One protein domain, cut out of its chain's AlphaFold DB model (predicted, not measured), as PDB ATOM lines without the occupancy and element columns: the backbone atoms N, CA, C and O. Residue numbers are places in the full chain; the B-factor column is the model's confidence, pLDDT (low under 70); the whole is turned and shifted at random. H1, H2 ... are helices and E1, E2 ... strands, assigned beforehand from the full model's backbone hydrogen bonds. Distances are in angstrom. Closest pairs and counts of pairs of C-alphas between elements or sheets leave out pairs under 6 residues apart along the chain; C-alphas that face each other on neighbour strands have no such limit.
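What this domain is: This is residues 3 to 47, 84 to 97 and 107 to 168 of the 168 residues of a protein of Bacillus sp. 103mf (UniProt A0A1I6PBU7). Two small sheets stand partly face to face as a loose sandwich, the three strands E4, E8 and E7 and the hairpin of E2 and E3, with H1 packed over E4 and E8. The hairpin of E5 and E6 sits beside E7, with E6 next to it, E1 lies near the start of E2, and residues 155 to 160 and 162 to 168, of which 155 to 160 and 162 to 166 belong to H2, stick out from the body. The printed part has 121 residues with two named helices and eight named strands, in the order E1 E2 E3 E4 H1 E5 E6 E7 E8 H2. The class is mixed, helices and strands, with each sheet antiparallel and the larger one in the order E4, E8, E7. The whole is compact, with a radius of gyration of the C-alphas of 15.5 A and spans of 49 by 36 by 28 A.

Where its parts are: In the largest sheet, E4 is residues 39 to 44, 17.5 A long and beginning with C-alpha 39 at (1.768, 47.798, 41.926), E8 is residues 135 to 141, 20.3 A, and E7 is residues 125 to 129, 12.8 A. E2, residues 19 to 25, measures 21.1 A, and E3, residues 28 to 34, 20.1 A. H1, residues 84 to 92, measures 12.5 A. E5 is residues 107 to 109, 5.8 A, and E6 is residues 112 to 116, 12.9 A. E1, residues 10 to 12, is 7.2 A long, with C-alpha 10 at (9.272, 40.830, 46.920). H2, residues 155 to 166, is 17.1 A long and ends with C-alpha 166 at (-2.771, 28.960, 62.257).

How they stand to each other: E8 is the inner strand; N 41 and O 138 link it to E4 within hydrogen-bond range at 2.9 A, and N 127 and O 139 to E7 at 3.0 A. E7 and E8 form a hairpin. In the sandwich, two sheets face to face, the strands of the one stand at 15 degrees to those of the other and the best planes are 39 degrees apart. The closest C-alphas of E2 and E4 are those of Ser 25 and Glu 43, 5.1 A apart. In the hairpin E2 and E3, N 21 and O 32 are 2.9 A apart. H1 is on the sheet E4 E8 E7 at a height over the sheet of 5.6 A, over E4 and, only just, with 3 C-alphas, over E8. The C-alphas of Gly 39 in E4 and Cys 91 in H1, their closest, are 3.9 A apart. In the hairpin E5 and E6, N 108 and O 112 are 2.8 A apart; the closest C-alphas of E6 and E7 are those of Ile 113 and Leu 126, 6.2 A. E1 pairs with no named strand, but its residues 10 to 11 pair antiparallel with residues 3 to 4. H2 is not on the sheet E4 E8 E7. In H1 and H2 every O i to N i+4 pair is within hydrogen-bond range.

The domain as a whole: The two C-alphas farthest apart, those of Asp 118 and Thr 167, are 49.9 A apart. Residues 48 to 83 and 98 to 106 are not printed, with gaps of 18.9 A between C-alphas 47 and 84 and 23.9 A between C-alphas 97 and 107. Of the links that are printed whole, E8 to H2, with 13 residues, is long. Confidence is under 70 at residues 110, 119 to 121, 147 to 148 and 168.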
ATOM      1  N   CYS A   3      10.888  35.860  48.746       93.88
ATOM      2  CA  CYS A   3      12.154  36.169  48.081       93.88
ATOM      3  C   CYS A   3      12.089  37.576  47.468       93.88
ATOM      4  O   CYS A   3      11.026  38.194  47.470       93.88
ATOM      5  N   LYS A   4      13.211  38.091  46.956       92.81
ATOM      6  CA  LYS A   4      13.290  39.386  46.261       92.81
ATOM      7  C   LYS A   4      13.904  39.203  44.879       92.81
ATOM      8  O   LYS A   4      14.820  38.398  44.730       92.81
ATOM      9  N   ASN A   5      13.396  39.925  43.882       89.31
ATOM     10  CA  ASN A   5      14.026  39.973  42.562       89.31
ATOM     11  C   ASN A   5      15.299  40.849  42.591       89.31
ATOM     12  O   ASN A   5      15.624  41.455  43.614       89.31
ATOM     13  N   ASN A   6      15.985  40.970  41.451       89.50
ATOM     14  CA  ASN A   6      17.224  41.755  41.321       89.50
ATOM     15  C   ASN A   6      17.071  43.254  41.657       89.50
ATOM     16  O   ASN A   6      18.068  43.934  41.867       89.50
ATOM     17  N   TYR A   7      15.838  43.763  41.726       88.44
ATOM     18  CA  TYR A   7      15.505  45.154  42.044       88.44
ATOM     19  C   TYR A   7      14.854  45.307  43.427       88.44
ATOM     20  O   TYR A   7      14.346  46.375  43.765       88.44
ATOM     21  N   GLY A   8      14.825  44.240  44.230       89.12
ATOM     22  CA  GLY A   8      14.273  44.251  45.581       89.12
ATOM     23  C   GLY A   8      12.758  44.039  45.681       89.12
ATOM     24  O   GLY A   8      12.262  43.957  46.807       89.12
ATOM     25  N   LYS A   9      12.021  43.892  44.565       90.88
ATOM     26  CA  LYS A   9      10.572  43.610  44.599       90.88
ATOM     27  C   LYS A   9      10.336  42.221  45.207       90.88
ATOM     28  O   LYS A   9      10.908  41.246  44.702       90.88
ATOM     29  N   PRO A  10       9.531  42.107  46.278       92.69
ATOM     30  CA  PRO A  10       9.272  40.830  46.920       92.69
ATOM     31  C   PRO A  10       8.348  39.945  46.066       92.69
ATOM     32  O   PRO A  10       7.500  40.449  45.333       92.69
ATOM     33  N   TYR A  11       8.513  38.624  46.163       93.75
ATOM     34  CA  TYR A  11       7.665  37.627  45.499       93.75
ATOM     35  C   TYR A  11       7.554  36.332  46.322       93.75
ATOM     36  O   TYR A  11       8.373  36.063  47.210       93.75
ATOM     37  N   LEU A  12       6.537  35.513  46.029       94.31
ATOM     38  CA  LEU A  12       6.305  34.220  46.678       94.31
ATOM     39  C   LEU A  12       6.936  33.084  45.862       94.31
ATOM     40  O   LEU A  12       6.368  32.631  44.875       94.31
ATOM     41  N   LYS A  13       8.087  32.557  46.303       93.06
ATOM     42  CA  LYS A  13       8.819  31.498  45.572       93.06
ATOM     43  C   LYS A  13       7.984  30.238  45.318       93.06
ATOM     44  O   LYS A  13       8.111  29.625  44.268       93.06
ATOM     45  N   ASN A  14       7.129  29.875  46.274       94.94
ATOM     46  CA  ASN A  14       6.298  28.666  46.199       94.94
ATOM     47  C   ASN A  14       4.918  28.928  45.571       94.94
ATOM     48  O   ASN A  14       4.161  27.988  45.368       94.94
ATOM     49  N   HIS A  15       4.588  30.189  45.277       94.50
ATOM     50  CA  HIS A  15       3.325  30.592  44.657       94.50
ATOM     51  C   HIS A  15       3.609  31.622  43.552       94.50
ATOM     52  O   HIS A  15       3.229  32.784  43.686       94.50
ATOM     53  N   PRO A  16       4.313  31.226  42.473       90.44
ATOM     54  CA  PRO A  16       4.809  32.156  41.456       90.44
ATOM     55  C   PRO A  16       3.697  32.839  40.651       90.44
ATOM     56  O   PRO A  16       3.946  33.855  40.013       90.44
ATOM     57  N   THR A  17       2.479  32.294  40.681       93.56
ATOM     58  CA  THR A  17       1.295  32.892  40.056       93.56
ATOM     59  C   THR A  17       0.706  34.037  40.874       93.56
ATOM     60  O   THR A  17      -0.084  34.796  40.333       93.56
ATOM     61  N   ILE A  18       1.064  34.176  42.155       94.50
ATOM     62  CA  ILE A  18       0.574  35.254  43.017       94.50
ATOM     63  C   ILE A  18       1.586  36.394  42.981       94.50
ATOM     64  O   ILE A  18       2.670  36.321  43.567       94.50
ATOM     65  N   SER A  19       1.202  37.475  42.316       94.56
ATOM     66  CA  SER A  19       1.890  38.756  42.396       94.56
ATOM     67  C   SER A  19       1.289  39.580  43.524       94.56
ATOM     68  O   SER A  19       0.078  39.596  43.713       94.56
ATOM     69  N   PHE A  20       2.131  40.288  44.271       95.81
ATOM     70  CA  PHE A  20       1.667  41.228  45.281       95.81
ATOM     71  C   PHE A  20       2.572  42.453  45.350       95.81
ATOM     72  O   PHE A  20       3.728  42.434  44.907       95.81
ATOM     73  N   ASN A  21       2.045  43.531  45.912       96.56
ATOM     74  CA  ASN A  21       2.805  44.731  46.199       96.56
ATOM     75  C   ASN A  21       2.276  45.421  47.461       96.56
ATOM     76  O   ASN A  21       1.098  45.310  47.794       96.56
ATOM     77  N   LEU A  22       3.176  46.096  48.171       96.00
ATOM     78  CA  LEU A  22       2.897  46.782  49.426       96.00
ATOM     79  C   LEU A  22       3.309  48.247  49.295       96.00
ATOM     80  O   LEU A  22       4.341  48.554  48.689       96.00
ATOM     81  N   SER A  23       2.539  49.129  49.918       97.38
ATOM     82  CA  SER A  23       2.959  50.496  50.213       97.38
ATOM     83  C   SER A  23       2.468  50.897  51.597       97.38
ATOM     84  O   SER A  23       1.545  50.288  52.138       97.38
ATOM     85  N   HIS A  24       3.111  51.883  52.204       97.62
ATOM     86  CA  HIS A  24       2.687  52.423  53.483       97.62
ATOM     87  C   HIS A  24       3.069  53.894  53.569       97.62
ATOM     88  O   HIS A  24       4.159  54.287  53.158       97.62
ATOM     89  N   SER A  25       2.194  54.697  54.153       98.25
ATOM     90  CA  SER A  25       2.464  56.100  54.447       98.25
ATOM     91  C   SER A  25       1.523  56.530  55.560       98.25
ATOM     92  O   SER A  25       0.374  56.094  55.605       98.25
ATOM     93  N   GLY A  26       2.027  57.345  56.489       97.06
ATOM     94  CA  GLY A  26       1.278  57.739  57.681       97.06
ATOM     95  C   GLY A  26       0.715  56.538  58.446       97.06
ATOM     96  O   GLY A  26       1.470  55.681  58.899       97.06
ATOM     97  N   ASP A  27      -0.608  56.507  58.560       96.44
ATOM     98  CA  ASP A  27      -1.379  55.564  59.373       96.44
ATOM     99  C   ASP A  27      -1.840  54.326  58.579       96.44
ATOM    100  O   ASP A  27      -2.412  53.395  59.148       96.44
ATOM    101  N   PHE A  28      -1.577  54.290  57.268       97.31
ATOM    102  CA  PHE A  28      -2.027  53.220  56.383       97.31
ATOM    103  C   PHE A  28      -0.883  52.328  55.903       97.31
ATOM    104  O   PHE A  28       0.181  52.786  55.480       97.31
ATOM    105  N   VAL A  29      -1.169  51.026  55.883       97.50
ATOM    106  CA  VAL A  29      -0.442  50.016  55.111       97.50
ATOM    107  C   VAL A  29      -1.425  49.433  54.108       97.50
ATOM    108  O   VAL A  29      -2.505  48.982  54.487       97.50
ATOM    109  N   VAL A  30      -1.050  49.419  52.835       96.88
ATOM    110  CA  VAL A  30      -1.878  48.893  51.749       96.88
ATOM    111  C   VAL A  30      -1.176  47.724  51.080       96.88
ATOM    112  O   VAL A  30       0.039  47.732  50.876       96.88
ATOM    113  N   CYS A  31      -1.956  46.700  50.747       95.75
ATOM    114  CA  CYS A  31      -1.498  45.505  50.058       95.75
ATOM    115  C   CYS A  31      -2.419  45.238  48.874       95.75
ATOM    116  O   CYS A  31      -3.638  45.216  49.030       95.75
ATOM    117  N   VAL A  32      -1.826  45.002  47.711       95.12
ATOM    118  CA  VAL A  32      -2.535  44.546  46.517       95.12
ATOM    119  C   VAL A  32      -1.973  43.197  46.096       95.12
ATOM    120  O   VAL A  32      -0.770  42.955  46.213       95.12
ATOM    121  N   PHE A  33      -2.836  42.321  45.602       93.88
ATOM    122  CA  PHE A  33      -2.475  41.010  45.084       93.88
ATOM    123  C   PHE A  33      -3.285  40.709  43.827       93.88
ATOM    124  O   PHE A  33      -4.436  41.118  43.709       93.88
ATOM    125  N   ASP A  34      -2.659  40.019  42.883       93.69
ATOM    126  CA  ASP A  34      -3.213  39.718  41.565       93.69
ATOM    127  C   ASP A  34      -2.492  38.491  40.976       93.69
ATOM    128  O   ASP A  34      -1.436  38.074  41.465       93.69
ATOM    129  N   ASN A  35      -3.044  37.899  39.918       93.25
ATOM    130  CA  ASN A  35      -2.372  36.854  39.140       93.25
ATOM    131  C   ASN A  35      -1.461  37.408  38.027       93.25
ATOM    132  O   ASN A  35      -0.759  36.645  37.364       93.25
ATOM    133  N   HIS A  36      -1.439  38.730  37.850       92.50
ATOM    134  CA  HIS A  36      -0.551  39.469  36.952       92.50
ATOM    135  C   HIS A  36       0.323  40.455  37.738       92.50
ATOM    136  O   HIS A  36       0.022  40.757  38.895       92.50
ATOM    137  N   PRO A  37       1.413  40.987  37.149       93.38
ATOM    138  CA  PRO A  37       2.172  42.052  37.783       93.38
ATOM    139  C   PRO A  37       1.261  43.208  38.204       93.38
ATOM    140  O   PRO A  37       0.481  43.734  37.415       93.38
ATOM    141  N   VAL A  38       1.389  43.590  39.470       94.94
ATOM    142  CA  VAL A  38       0.602  44.657  40.080       94.94
ATOM    143  C   VAL A  38       1.509  45.545  40.930       94.94
ATOM    144  O   VAL A  38       2.570  45.105  41.410       94.94
ATOM    145  N   GLY A  39       1.125  46.808  41.070       95.81
ATOM    146  CA  GLY A  39       1.768  47.798  41.926       95.81
ATOM    147  C   GLY A  39       0.733  48.691  42.601       95.81
ATOM    148  O   GLY A  39      -0.293  49.004  42.003       95.81
ATOM    149  N   ILE A  40       1.002  49.087  43.841       97.19
ATOM    150  CA  ILE A  40       0.185  50.022  44.613       97.19
ATOM    151  C   ILE A  40       1.092  51.033  45.301       97.19
ATOM    152  O   ILE A  40       2.191  50.703  45.757       97.19
ATOM    153  N   ASP A  41       0.629  52.266  45.387       98.00
ATOM    154  CA  ASP A  41       1.288  53.297  46.165       98.00
ATOM    155  C   ASP A  41       0.285  54.134  46.948       98.00
ATOM    156  O   ASP A  41      -0.823  54.356  46.469       98.00
ATOM    157  N   ILE A  42       0.669  54.562  48.151       98.38
ATOM    158  CA  ILE A  42      -0.126  55.426  49.016       98.38
ATOM    159  C   ILE A  42       0.786  56.460  49.662       98.38
ATOM    160  O   ILE A  42       1.844  56.104  50.175       98.38
ATOM    161  N   GLU A  43       0.350  57.715  49.691       98.38
ATOM    162  CA  GLU A  43       1.076  58.803  50.335       98.38
ATOM    163  C   GLU A  43       0.163  59.714  51.152       98.38
ATOM    164  O   GLU A  43      -0.876  60.164  50.666       98.38
ATOM    165  N   LYS A  44       0.578  60.025  52.389       98.38
ATOM    166  CA  LYS A  44      -0.053  61.071  53.205       98.38
ATOM    167  C   LYS A  44       0.309  62.434  52.629       98.38
ATOM    168  O   LYS A  44       1.494  62.765  52.515       98.38
ATOM    169  N   ILE A  45      -0.697  63.245  52.336       98.06
ATOM    170  CA  ILE A  45      -0.518  64.597  51.814       98.06
ATOM    171  C   ILE A  45       0.137  65.458  52.898       98.06
ATOM    172  O   ILE A  45      -0.377  65.610  54.005       98.06
ATOM    173  N   LYS A  46       1.292  66.040  52.574       97.56
ATOM    174  CA  LYS A  46       2.033  66.966  53.437       97.56
ATOM    175  C   LYS A  46       2.420  68.201  52.639       97.56
ATOM    176  O   LYS A  46       2.657  68.126  51.438       97.56
ATOM    177  N   ILE A  47       2.524  69.341  53.315       96.19
ATOM    178  CA  ILE A  47       3.069  70.547  52.691       96.19
ATOM    179  C   ILE A  47       4.578  70.350  52.528       96.19
ATOM    180  O   ILE A  47       5.303  70.210  53.512       96.19
ATOM    181  N   LEU A  84       0.681  57.607  41.140       96.81
ATOM    182  CA  LEU A  84       0.501  56.925  39.854       96.81
ATOM    183  C   LEU A  84       1.832  56.412  39.299       96.81
ATOM    184  O   LEU A  84       1.930  55.248  38.898       96.81
ATOM    185  N   LYS A  85       2.875  57.245  39.312       96.44
ATOM    186  CA  LYS A  85       4.187  56.873  38.773       96.44
ATOM    187  C   LYS A  85       4.890  55.825  39.628       96.44
ATOM    188  O   LYS A  85       5.425  54.865  39.073       96.44
ATOM    189  N   GLU A  86       4.837  55.954  40.949       96.50
ATOM    190  CA  GLU A  86       5.370  54.946  41.871       96.50
ATOM    191  C   GLU A  86       4.624  53.612  41.739       96.50
ATOM    192  O   GLU A  86       5.257  52.557  41.657       96.50
ATOM    193  N   SER A  87       3.289  53.628  41.608       96.06
ATOM    194  CA  SER A  87       2.505  52.404  41.386       96.06
ATOM    195  C   SER A  87       2.911  51.689  40.089       96.06
ATOM    196  O   SER A  87       3.052  50.463  40.078       96.06
ATOM    197  N   PHE A  88       3.196  52.436  39.017       95.44
ATOM    198  CA  PHE A  88       3.690  51.885  37.755       95.44
ATOM    199  C   PHE A  88       5.092  51.278  37.894       95.44
ATOM    200  O   PHE A  88       5.312  50.130  37.502       95.44
ATOM    201  N   ILE A  89       6.032  51.996  38.516       94.25
ATOM    202  CA  ILE A  89       7.391  51.497  38.776       94.25
ATOM    203  C   ILE A  89       7.346  50.206  39.601       94.25
ATOM    204  O   ILE A  89       8.011  49.210  39.273       94.25
ATOM    205  N   LYS A  90       6.519  50.196  40.652       94.94
ATOM    206  CA  LYS A  90       6.272  49.026  41.498       94.94
ATOM    207  C   LYS A  90       5.663  47.882  40.699       94.94
ATOM    208  O   LYS A  90       6.099  46.745  40.881       94.94
ATOM    209  N   CYS A  91       4.735  48.152  39.783       94.50
ATOM    210  CA  CYS A  91       4.150  47.150  38.891       94.50
ATOM    211  C   CYS A  91       5.212  46.509  37.986       94.50
ATOM    212  O   CYS A  91       5.394  45.288  38.042       94.50
ATOM    213  N   CYS A  92       6.016  47.319  37.285       91.31
ATOM    214  CA  CYS A  92       7.131  46.850  36.452       91.31
ATOM    215  C   CYS A  92       8.181  46.045  37.232       91.31
ATOM    216  O   CYS A  92       8.893  45.228  36.650       91.31
ATOM    217  N   GLY A  93       8.318  46.292  38.538       87.81
ATOM    218  CA  GLY A  93       9.232  45.557  39.409       87.81
ATOM    219  C   GLY A  93      10.709  45.811  39.135       87.81
ATOM    220  O   GLY A  93      11.542  44.984  39.506       87.81
ATOM    221  N   LYS A  94      11.023  46.948  38.504       79.88
ATOM    222  CA  LYS A  94      12.388  47.400  38.199       79.88
ATOM    223  C   LYS A  94      12.963  48.349  39.266       79.88
ATOM    224  O   LYS A  94      14.098  48.800  39.140       79.88
ATOM    225  N   GLY A  95      12.210  48.647  40.327       72.56
ATOM    226  CA  GLY A  95      12.627  49.595  41.368       72.56
ATOM    227  C   GLY A  95      12.963  50.980  40.797       72.56
ATOM    228  O   GLY A  95      12.540  51.322  39.697       72.56
ATOM    229  N   LEU A  96      13.792  51.751  41.508       70.69
ATOM    230  CA  LEU A  96      14.216  53.108  41.114       70.69
ATOM    231  C   LEU A  96      15.091  53.171  39.842       70.69
ATOM    232  O   LEU A  96      15.604  54.232  39.501       70.69
ATOM    233  N   SER A  97      15.295  52.055  39.137       77.62
ATOM    234  CA  SER A  97      16.060  52.044  37.884       77.62
ATOM    235  C   SER A  97      15.313  52.678  36.707       77.62
ATOM    236  O   SER A  97      15.932  52.928  35.676       77.62
ATOM    237  N   ILE A 107      -3.615  62.831  33.017       94.62
ATOM    238  CA  ILE A 107      -4.922  62.769  33.680       94.62
ATOM    239  C   ILE A 107      -5.898  63.685  32.934       94.62
ATOM    240  O   ILE A 107      -5.692  64.902  32.875       94.62
ATOM    241  N   TYR A 108      -6.960  63.103  32.382       88.44
ATOM    242  CA  TYR A 108      -8.022  63.786  31.631       88.44
ATOM    243  C   TYR A 108      -9.341  63.893  32.415       88.44
ATOM    244  O   TYR A 108     -10.203  64.695  32.065       88.44
ATOM    245  N   GLY A 109      -9.481  63.139  33.508       80.38
ATOM    246  CA  GLY A 109     -10.637  63.139  34.406       80.38
ATOM    247  C   GLY A 109     -10.448  62.134  35.545       80.38
ATOM    248  O   GLY A 109      -9.398  61.503  35.631       80.38
ATOM    249  N   CYS A 110     -11.462  61.958  36.398       67.00
ATOM    250  CA  CYS A 110     -11.358  61.152  37.626       67.00
ATOM    251  C   CYS A 110     -10.935  59.689  37.383       67.00
ATOM    252  O   CYS A 110     -10.296  59.096  38.239       67.00
ATOM    253  N   ASN A 111     -11.250  59.137  36.206       71.88
ATOM    254  CA  ASN A 111     -10.916  57.763  35.809       71.88
ATOM    255  C   ASN A 111     -10.286  57.675  34.407       71.88
ATOM    256  O   ASN A 111     -10.182  56.585  33.852       71.88
ATOM    257  N   ASP A 112      -9.895  58.805  33.814       88.69
ATOM    258  CA  ASP A 112      -9.252  58.824  32.496       88.69
ATOM    259  C   ASP A 112      -7.775  59.158  32.675       88.69
ATOM    260  O   ASP A 112      -7.371  60.326  32.726       88.69
ATOM    261  N   ILE A 113      -6.989  58.101  32.876       93.88
ATOM    262  CA  ILE A 113      -5.556  58.172  33.139       93.88
ATOM    263  C   ILE A 113      -4.830  57.373  32.068       93.88
ATOM    264  O   ILE A 113      -5.026  56.166  31.918       93.88
ATOM    265  N   LYS A 114      -3.934  58.044  31.348       92.94
ATOM    266  CA  LYS A 114      -3.133  57.438  30.291       92.94
ATOM    267  C   LYS A 114      -1.665  57.398  30.679       92.94
ATOM    268  O   LYS A 114      -1.056  58.428  30.961       92.94
ATOM    269  N   LEU A 115      -1.082  56.204  30.611       93.44
ATOM    270  CA  LEU A 115       0.363  56.022  30.644       93.44
ATOM    271  C   LEU A 115       0.933  56.188  29.229       93.44
ATOM    272  O   LEU A 115       0.496  55.523  28.290       93.44
ATOM    273  N   VAL A 116       1.929  57.055  29.084       92.31
ATOM    274  CA  VAL A 116       2.676  57.280  27.844       92.31
ATOM    275  C   VAL A 116       4.124  56.862  28.072       92.31
ATOM    276  O   VAL A 116       4.846  57.470  28.860       92.31
ATOM    277  N   THR A 117       4.538  55.796  27.393       87.50
ATOM    278  CA  THR A 117       5.882  55.213  27.468       87.50
ATOM    279  C   THR A 117       6.261  54.625  26.111       87.50
ATOM    280  O   THR A 117       5.386  54.183  25.368       87.50
ATOM    281  N   ASP A 118       7.557  54.583  25.803       77.75
ATOM    282  CA  ASP A 118       8.089  54.027  24.549       77.75
ATOM    283  C   ASP A 118       7.963  52.491  24.473       77.75
ATOM    284  O   ASP A 118       8.200  51.874  23.435       77.75
ATOM    285  N   SER A 119       7.601  51.846  25.586       64.62
ATOM    286  CA  SER A 119       7.511  50.389  25.701       64.62
ATOM    287  C   SER A 119       6.189  49.866  25.124       64.62
ATOM    288  O   SER A 119       5.140  49.973  25.752       64.62
ATOM    289  N   SER A 120       6.250  49.257  23.939       57.09
ATOM    290  CA  SER A 120       5.098  48.861  23.114       57.09
ATOM    291  C   SER A 120       4.469  47.490  23.422       57.09
ATOM    292  O   SER A 120       3.526  47.101  22.738       57.09
ATOM    293  N   SER A 121       4.942  46.733  24.420       61.12
ATOM    294  CA  SER A 121       4.549  45.317  24.566       61.12
ATOM    295  C   SER A 121       3.478  45.011  25.619       61.12
ATOM    296  O   SER A 121       2.846  43.964  25.528       61.12
ATOM    297  N   ALA A 122       3.264  45.866  26.623       70.38
ATOM    298  CA  ALA A 122       2.302  45.606  27.699       70.38
ATOM    299  C   ALA A 122       1.393  46.816  27.926       70.38
ATOM    300  O   ALA A 122       1.872  47.934  28.117       70.38
ATOM    301  N   LYS A 123       0.076  46.582  27.913       86.19
ATOM    302  CA  LYS A 123      -0.926  47.600  28.225       86.19
ATOM    303  C   LYS A 123      -1.088  47.665  29.741       86.19
ATOM    304  O   LYS A 123      -1.572  46.717  30.346       86.19
ATOM    305  N   TYR A 124      -0.649  48.769  30.333       92.19
ATOM    306  CA  TYR A 124      -0.845  49.047  31.751       92.19
ATOM    307  C   TYR A 124      -2.088  49.907  31.942       92.19
ATOM    308  O   TYR A 124      -2.298  50.867  31.197       92.19
ATOM    309  N   THR A 125      -2.855  49.593  32.975       93.25
ATOM    310  CA  THR A 125      -3.978  50.406  33.441       93.25
ATOM    311  C   THR A 125      -3.611  51.005  34.786       93.25
ATOM    312  O   THR A 125      -3.075  50.318  35.661       93.25
ATOM    313  N   LEU A 126      -3.869  52.302  34.925       93.69
ATOM    314  CA  LEU A 126      -3.635  53.081  36.132       93.69
ATOM    315  C   LEU A 126      -4.971  53.545  36.704       93.69
ATOM    316  O   LEU A 126      -5.856  53.940  35.948       93.69
ATOM    317  N   GLN A 127      -5.095  53.542  38.027       93.06
ATOM    318  CA  GLN A 127      -6.285  54.040  38.711       93.06
ATOM    319  C   GLN A 127      -5.912  54.736  40.018       93.06
ATOM    320  O   GLN A 127      -5.074  54.238  40.772       93.06
ATOM    321  N   ILE A 128      -6.562  55.869  40.289       93.75
ATOM    322  CA  ILE A 128      -6.561  56.519  41.602       93.75
ATOM    323  C   ILE A 128      -7.658  55.873  42.447       93.75
ATOM    324  O   ILE A 128      -8.774  55.660  41.976       93.75
ATOM    325  N   LEU A 129      -7.331  55.549  43.691       92.50
ATOM    326  CA  LEU A 129      -8.247  54.947  44.648       92.50
ATOM    327  C   LEU A 129      -8.405  55.898  45.832       92.50
ATOM    328  O   LEU A 129      -7.416  56.341  46.412       92.50
ATOM    329  N   GLU A 130      -9.644  56.190  46.206       91.06
ATOM    330  CA  GLU A 130      -9.945  57.053  47.345       91.06
ATOM    331  C   GLU A 130     -10.262  56.195  48.572       91.06
ATOM    332  O   GLU A 130     -11.170  55.366  48.543       91.06
ATOM    333  N   ILE A 131      -9.493  56.384  49.645       91.94
ATOM    334  CA  ILE A 131      -9.757  55.754  50.952       91.94
ATOM    335  C   ILE A 131      -9.875  56.771  52.082       91.94
ATOM    336  O   ILE A 131     -10.576  56.519  53.056       91.94
ATOM    337  N   ASP A 132      -9.189  57.905  51.951       94.94
ATOM    338  CA  ASP A 132      -9.123  58.961  52.949       94.94
ATOM    339  C   ASP A 132      -8.695  60.270  52.254       94.94
ATOM    340  O   ASP A 132      -7.782  60.232  51.424       94.94
ATOM    341  N   PRO A 133      -9.331  61.422  52.542       95.38
ATOM    342  CA  PRO A 133      -9.028  62.697  51.883       95.38
ATOM    343  C   PRO A 133      -7.634  63.265  52.206       95.38
ATOM    344  O   PRO A 133      -7.157  64.152  51.494       95.38
ATOM    345  N   GLU A 134      -6.968  62.794  53.264       97.56
ATOM    346  CA  GLU A 134      -5.593  63.177  53.610       97.56
ATOM    347  C   GLU A 134      -4.537  62.338  52.881       97.56
ATOM    348  O   GLU A 134      -3.337  62.578  53.045       97.56
ATOM    349  N   TYR A 135      -4.956  61.367  52.070       98.00
ATOM    350  CA  TYR A 135      -4.071  60.446  51.373       98.00
ATOM    351  C   TYR A 135      -4.359  60.425  49.876       98.00
ATOM    352  O   TYR A 135      -5.498  60.531  49.430       98.00
ATOM    353  N   LYS A 136      -3.308  60.225  49.083       97.50
ATOM    354  CA  LYS A 136      -3.439  59.807  47.686       97.50
ATOM    355  C   LYS A 136      -3.009  58.363  47.566       97.50
ATOM    356  O   LYS A 136      -1.979  57.983  48.115       97.50
ATOM    357  N   MET A 137      -3.802  57.558  46.869       97.00
ATOM    358  CA  MET A 137      -3.489  56.161  46.603       97.00
ATOM    359  C   MET A 137      -3.706  55.858  45.127       97.00
ATOM    360  O   MET A 137      -4.648  56.341  44.497       97.00
ATOM    361  N   SER A 138      -2.820  55.061  44.544       96.00
ATOM    362  CA  SER A 138      -2.925  54.658  43.147       96.00
ATOM    363  C   SER A 138      -2.472  53.226  42.943       96.00
ATOM    364  O   SER A 138      -1.584  52.733  43.639       96.00
ATOM    365  N   MET A 139      -3.068  52.564  41.958       95.31
ATOM    366  CA  MET A 139      -2.689  51.220  41.544       95.31
ATOM    367  C   MET A 139      -2.361  51.156  40.057       95.31
ATOM    368  O   MET A 139      -2.904  51.905  39.244       95.31
ATOM    369  N   CYS A 140      -1.509  50.196  39.713       95.00
ATOM    370  CA  CYS A 140      -1.177  49.831  38.348       95.00
ATOM    371  C   CYS A 140      -1.309  48.315  38.159       95.00
ATOM    372  O   CYS A 140      -0.752  47.545  38.943       95.00
ATOM    373  N   THR A 141      -1.999  47.892  37.100       93.81
ATOM    374  CA  THR A 141      -2.174  46.481  36.705       93.81
ATOM    375  C   THR A 141      -2.070  46.318  35.183       93.81
ATOM    376  O   THR A 141      -2.003  47.304  34.447       93.81
ATOM    377  N   LEU A 142      -2.033  45.071  34.710       92.31
ATOM    378  CA  LEU A 142      -2.123  44.700  33.294       92.31
ATOM    379  C   LEU A 142      -3.569  44.425  32.837       92.31
ATOM    380  O   LEU A 142      -3.804  44.261  31.641       92.31
ATOM    381  N   HIS A 143      -4.540  44.365  33.756       89.25
ATOM    382  CA  HIS A 143      -5.956  44.212  33.399       89.25
ATOM    383  C   HIS A 143      -6.507  45.482  32.747       89.25
ATOM    384  O   HIS A 143      -6.107  46.589  33.102       89.25
ATOM    385  N   THR A 144      -7.441  45.344  31.803       81.12
ATOM    386  CA  THR A 144      -8.112  46.490  31.160       81.12
ATOM    387  C   THR A 144      -9.167  47.132  32.045       81.12
ATOM    388  O   THR A 144      -9.354  48.342  31.973       81.12
ATOM    389  N   ASP A 145      -9.813  46.324  32.881       75.12
ATOM    390  CA  ASP A 145     -10.876  46.740  33.783       75.12
ATOM    391  C   ASP A 145     -10.449  46.443  35.213       75.12
ATOM    392  O   ASP A 145      -9.942  45.360  35.516       75.12
ATOM    393  N   ILE A 146     -10.643  47.419  36.095       73.44
ATOM    394  CA  ILE A 146     -10.279  47.286  37.499       73.44
ATOM    395  C   ILE A 146     -11.555  47.200  38.328       73.44
ATOM    396  O   ILE A 146     -12.286  48.177  38.479       73.44
ATOM    397  N   THR A 147     -11.801  46.025  38.898       69.19
ATOM    398  CA  THR A 147     -12.783  45.818  39.964       69.19
ATOM    399  C   THR A 147     -12.039  45.732  41.293       69.19
ATOM    400  O   THR A 147     -11.702  44.660  41.794       69.19
ATOM    401  N   SER A 148     -11.703  46.887  41.861       67.94
ATOM    402  CA  SER A 148     -10.999  46.958  43.140       67.94
ATOM    403  C   SER A 148     -11.986  46.799  44.300       67.94
ATOM    404  O   SER A 148     -12.731  47.706  44.653       67.94
ATOM    405  N   ASN A 149     -11.977  45.622  44.928       82.12
ATOM    406  CA  ASN A 149     -12.620  45.417  46.226       82.12
ATOM    407  C   ASN A 149     -11.626  45.798  47.328       82.12
ATOM    408  O   ASN A 149     -10.754  45.003  47.683       82.12
ATOM    409  N   ILE A 150     -11.730  47.022  47.850       89.56
ATOM    410  CA  ILE A 150     -10.886  47.474  48.961       89.56
ATOM    411  C   ILE A 150     -11.434  46.882  50.261       89.56
ATOM    412  O   ILE A 150     -12.545  47.194  50.683       89.56
ATOM    413  N   ILE A 151     -10.638  46.027  50.900       92.50
ATOM    414  CA  ILE A 151     -10.943  45.470  52.219       92.50
ATOM    415  C   ILE A 151     -10.142  46.264  53.247       92.50
ATOM    416  O   ILE A 151      -8.917  46.162  53.296       92.50
ATOM    417  N   ILE A 152     -10.840  47.048  54.066       93.06
ATOM    418  CA  ILE A 152     -10.233  47.797  55.168       93.06
ATOM    419  C   ILE A 152     -10.234  46.900  56.403       93.06
ATOM    420  O   ILE A 152     -11.269  46.349  56.766       93.06
ATOM    421  N   LEU A 153      -9.063  46.742  57.021       94.31
ATOM    422  CA  LEU A 153      -8.885  45.975  58.250       94.31
ATOM    423  C   LEU A 153      -8.170  46.837  59.284       94.31
ATOM    424  O   LEU A 153      -7.137  47.438  58.988       94.31
ATOM    425  N   ASN A 154      -8.673  46.840  60.511       94.38
ATOM    426  CA  ASN A 154      -7.923  47.340  61.654       94.38
ATOM    427  C   ASN A 154      -6.951  46.272  62.194       94.38
ATOM    428  O   ASN A 154      -6.954  45.105  61.788       94.38
ATOM    429  N   GLN A 155      -6.110  46.672  63.149       93.19
ATOM    430  CA  GLN A 155      -5.095  45.799  63.742       93.19
ATOM    431  C   GLN A 155      -5.685  44.517  64.354       93.19
ATOM    432  O   GLN A 155      -5.131  43.434  64.160       93.19
ATOM    433  N   ASN A 156      -6.803  44.620  65.076       95.31
ATOM    434  CA  ASN A 156      -7.424  43.473  65.739       95.31
ATOM    435  C   ASN A 156      -8.004  42.491  64.720       95.31
ATOM    436  O   ASN A 156      -7.817  41.284  64.857       95.31
ATOM    437  N   GLU A 157      -8.655  42.992  63.672       95.81
ATOM    438  CA  GLU A 157      -9.197  42.167  62.587       95.81
ATOM    439  C   GLU A 157      -8.091  41.413  61.847       95.81
ATOM    440  O   GLU A 157      -8.235  40.217  61.581       95.81
ATOM    441  N   LEU A 158      -6.963  42.074  61.570       92.69
ATOM    442  CA  LEU A 158      -5.809  41.437  60.936       92.69
ATOM    443  C   LEU A 158      -5.209  40.337  61.823       92.69
ATOM    444  O   LEU A 158      -4.946  39.235  61.340       92.69
ATOM    445  N   ILE A 159      -5.026  40.612  63.119       93.25
ATOM    446  CA  ILE A 159      -4.515  39.629  64.087       93.25
ATOM    447  C   ILE A 159      -5.461  38.430  64.193       93.25
ATOM    448  O   ILE A 159      -5.002  37.287  64.209       93.25
ATOM    449  N   ASN A 160      -6.771  38.669  64.239       93.88
ATOM    450  CA  ASN A 160      -7.764  37.604  64.331       93.88
ATOM    451  C   ASN A 160      -7.759  36.729  63.071       93.88
ATOM    452  O   ASN A 160      -7.641  35.512  63.192       93.88
ATOM    453  N   LYS A 161      -7.753  37.333  61.875       91.88
ATOM    454  CA  LYS A 161      -7.623  36.594  60.606       91.88
ATOM    455  C   LYS A 161      -6.340  35.773  60.541       91.88
ATOM    456  O   LYS A 161      -6.358  34.641  60.068       91.88
ATOM    457  N   TYR A 162      -5.225  36.323  61.020       89.44
ATOM    458  CA  TYR A 162      -3.970  35.581  61.094       89.44
ATOM    459  C   TYR A 162      -4.100  34.369  62.023       89.44
ATOM    460  O   TYR A 162      -3.738  33.264  61.632       89.44
ATOM    461  N   ARG A 163      -4.665  34.540  63.224       91.88
ATOM    462  CA  ARG A 163      -4.857  33.437  64.179       91.88
ATOM    463  C   ARG A 163      -5.719  32.316  63.602       91.88
ATOM    464  O   ARG A 163      -5.317  31.165  63.710       91.88
ATOM    465  N   GLU A 164      -6.823  32.645  62.933       92.38
ATOM    466  CA  GLU A 164      -7.727  31.664  62.309       92.38
ATOM    467  C   GLU A 164      -7.027  30.736  61.303       92.38
ATOM    468  O   GLU A 164      -7.413  29.573  61.174       92.38
ATOM    469  N   ILE A 165      -5.996  31.229  60.608       88.06
ATOM    470  CA  ILE A 165      -5.212  30.447  59.640       88.06
ATOM    471  C   ILE A 165      -4.281  29.447  60.343       88.06
ATOM    472  O   ILE A 165      -4.050  28.374  59.801       88.06
ATOM    473  N   TYR A 166      -3.751  29.783  61.525       74.06
ATOM    474  CA  TYR A 166      -2.771  28.960  62.257       74.06
ATOM    475  C   TYR A 166      -3.392  28.050  63.323       74.06
ATOM    476  O   TYR A 166      -2.708  27.186  63.865       74.06
ATOM    477  N   THR A 167      -4.668  28.251  63.656       73.38
ATOM    478  CA  THR A 167      -5.435  27.358  64.539       73.38
ATOM    479  C   THR A 167      -6.169  26.240  63.789       73.38
ATOM    480  O   THR A 167      -6.888  25.469  64.421       73.38
ATOM    481  N   LYS A 168      -6.020  26.162  62.462       53.72
ATOM    482  CA  LYS A 168      -6.452  25.037  61.618       53.72
ATOM    483  C   LYS A 168      -5.238  24.235  61.173       53.72
ATOM    484  O   LYS A 168      -5.383  22.999  61.090       53.72
TER     485      LYS A 168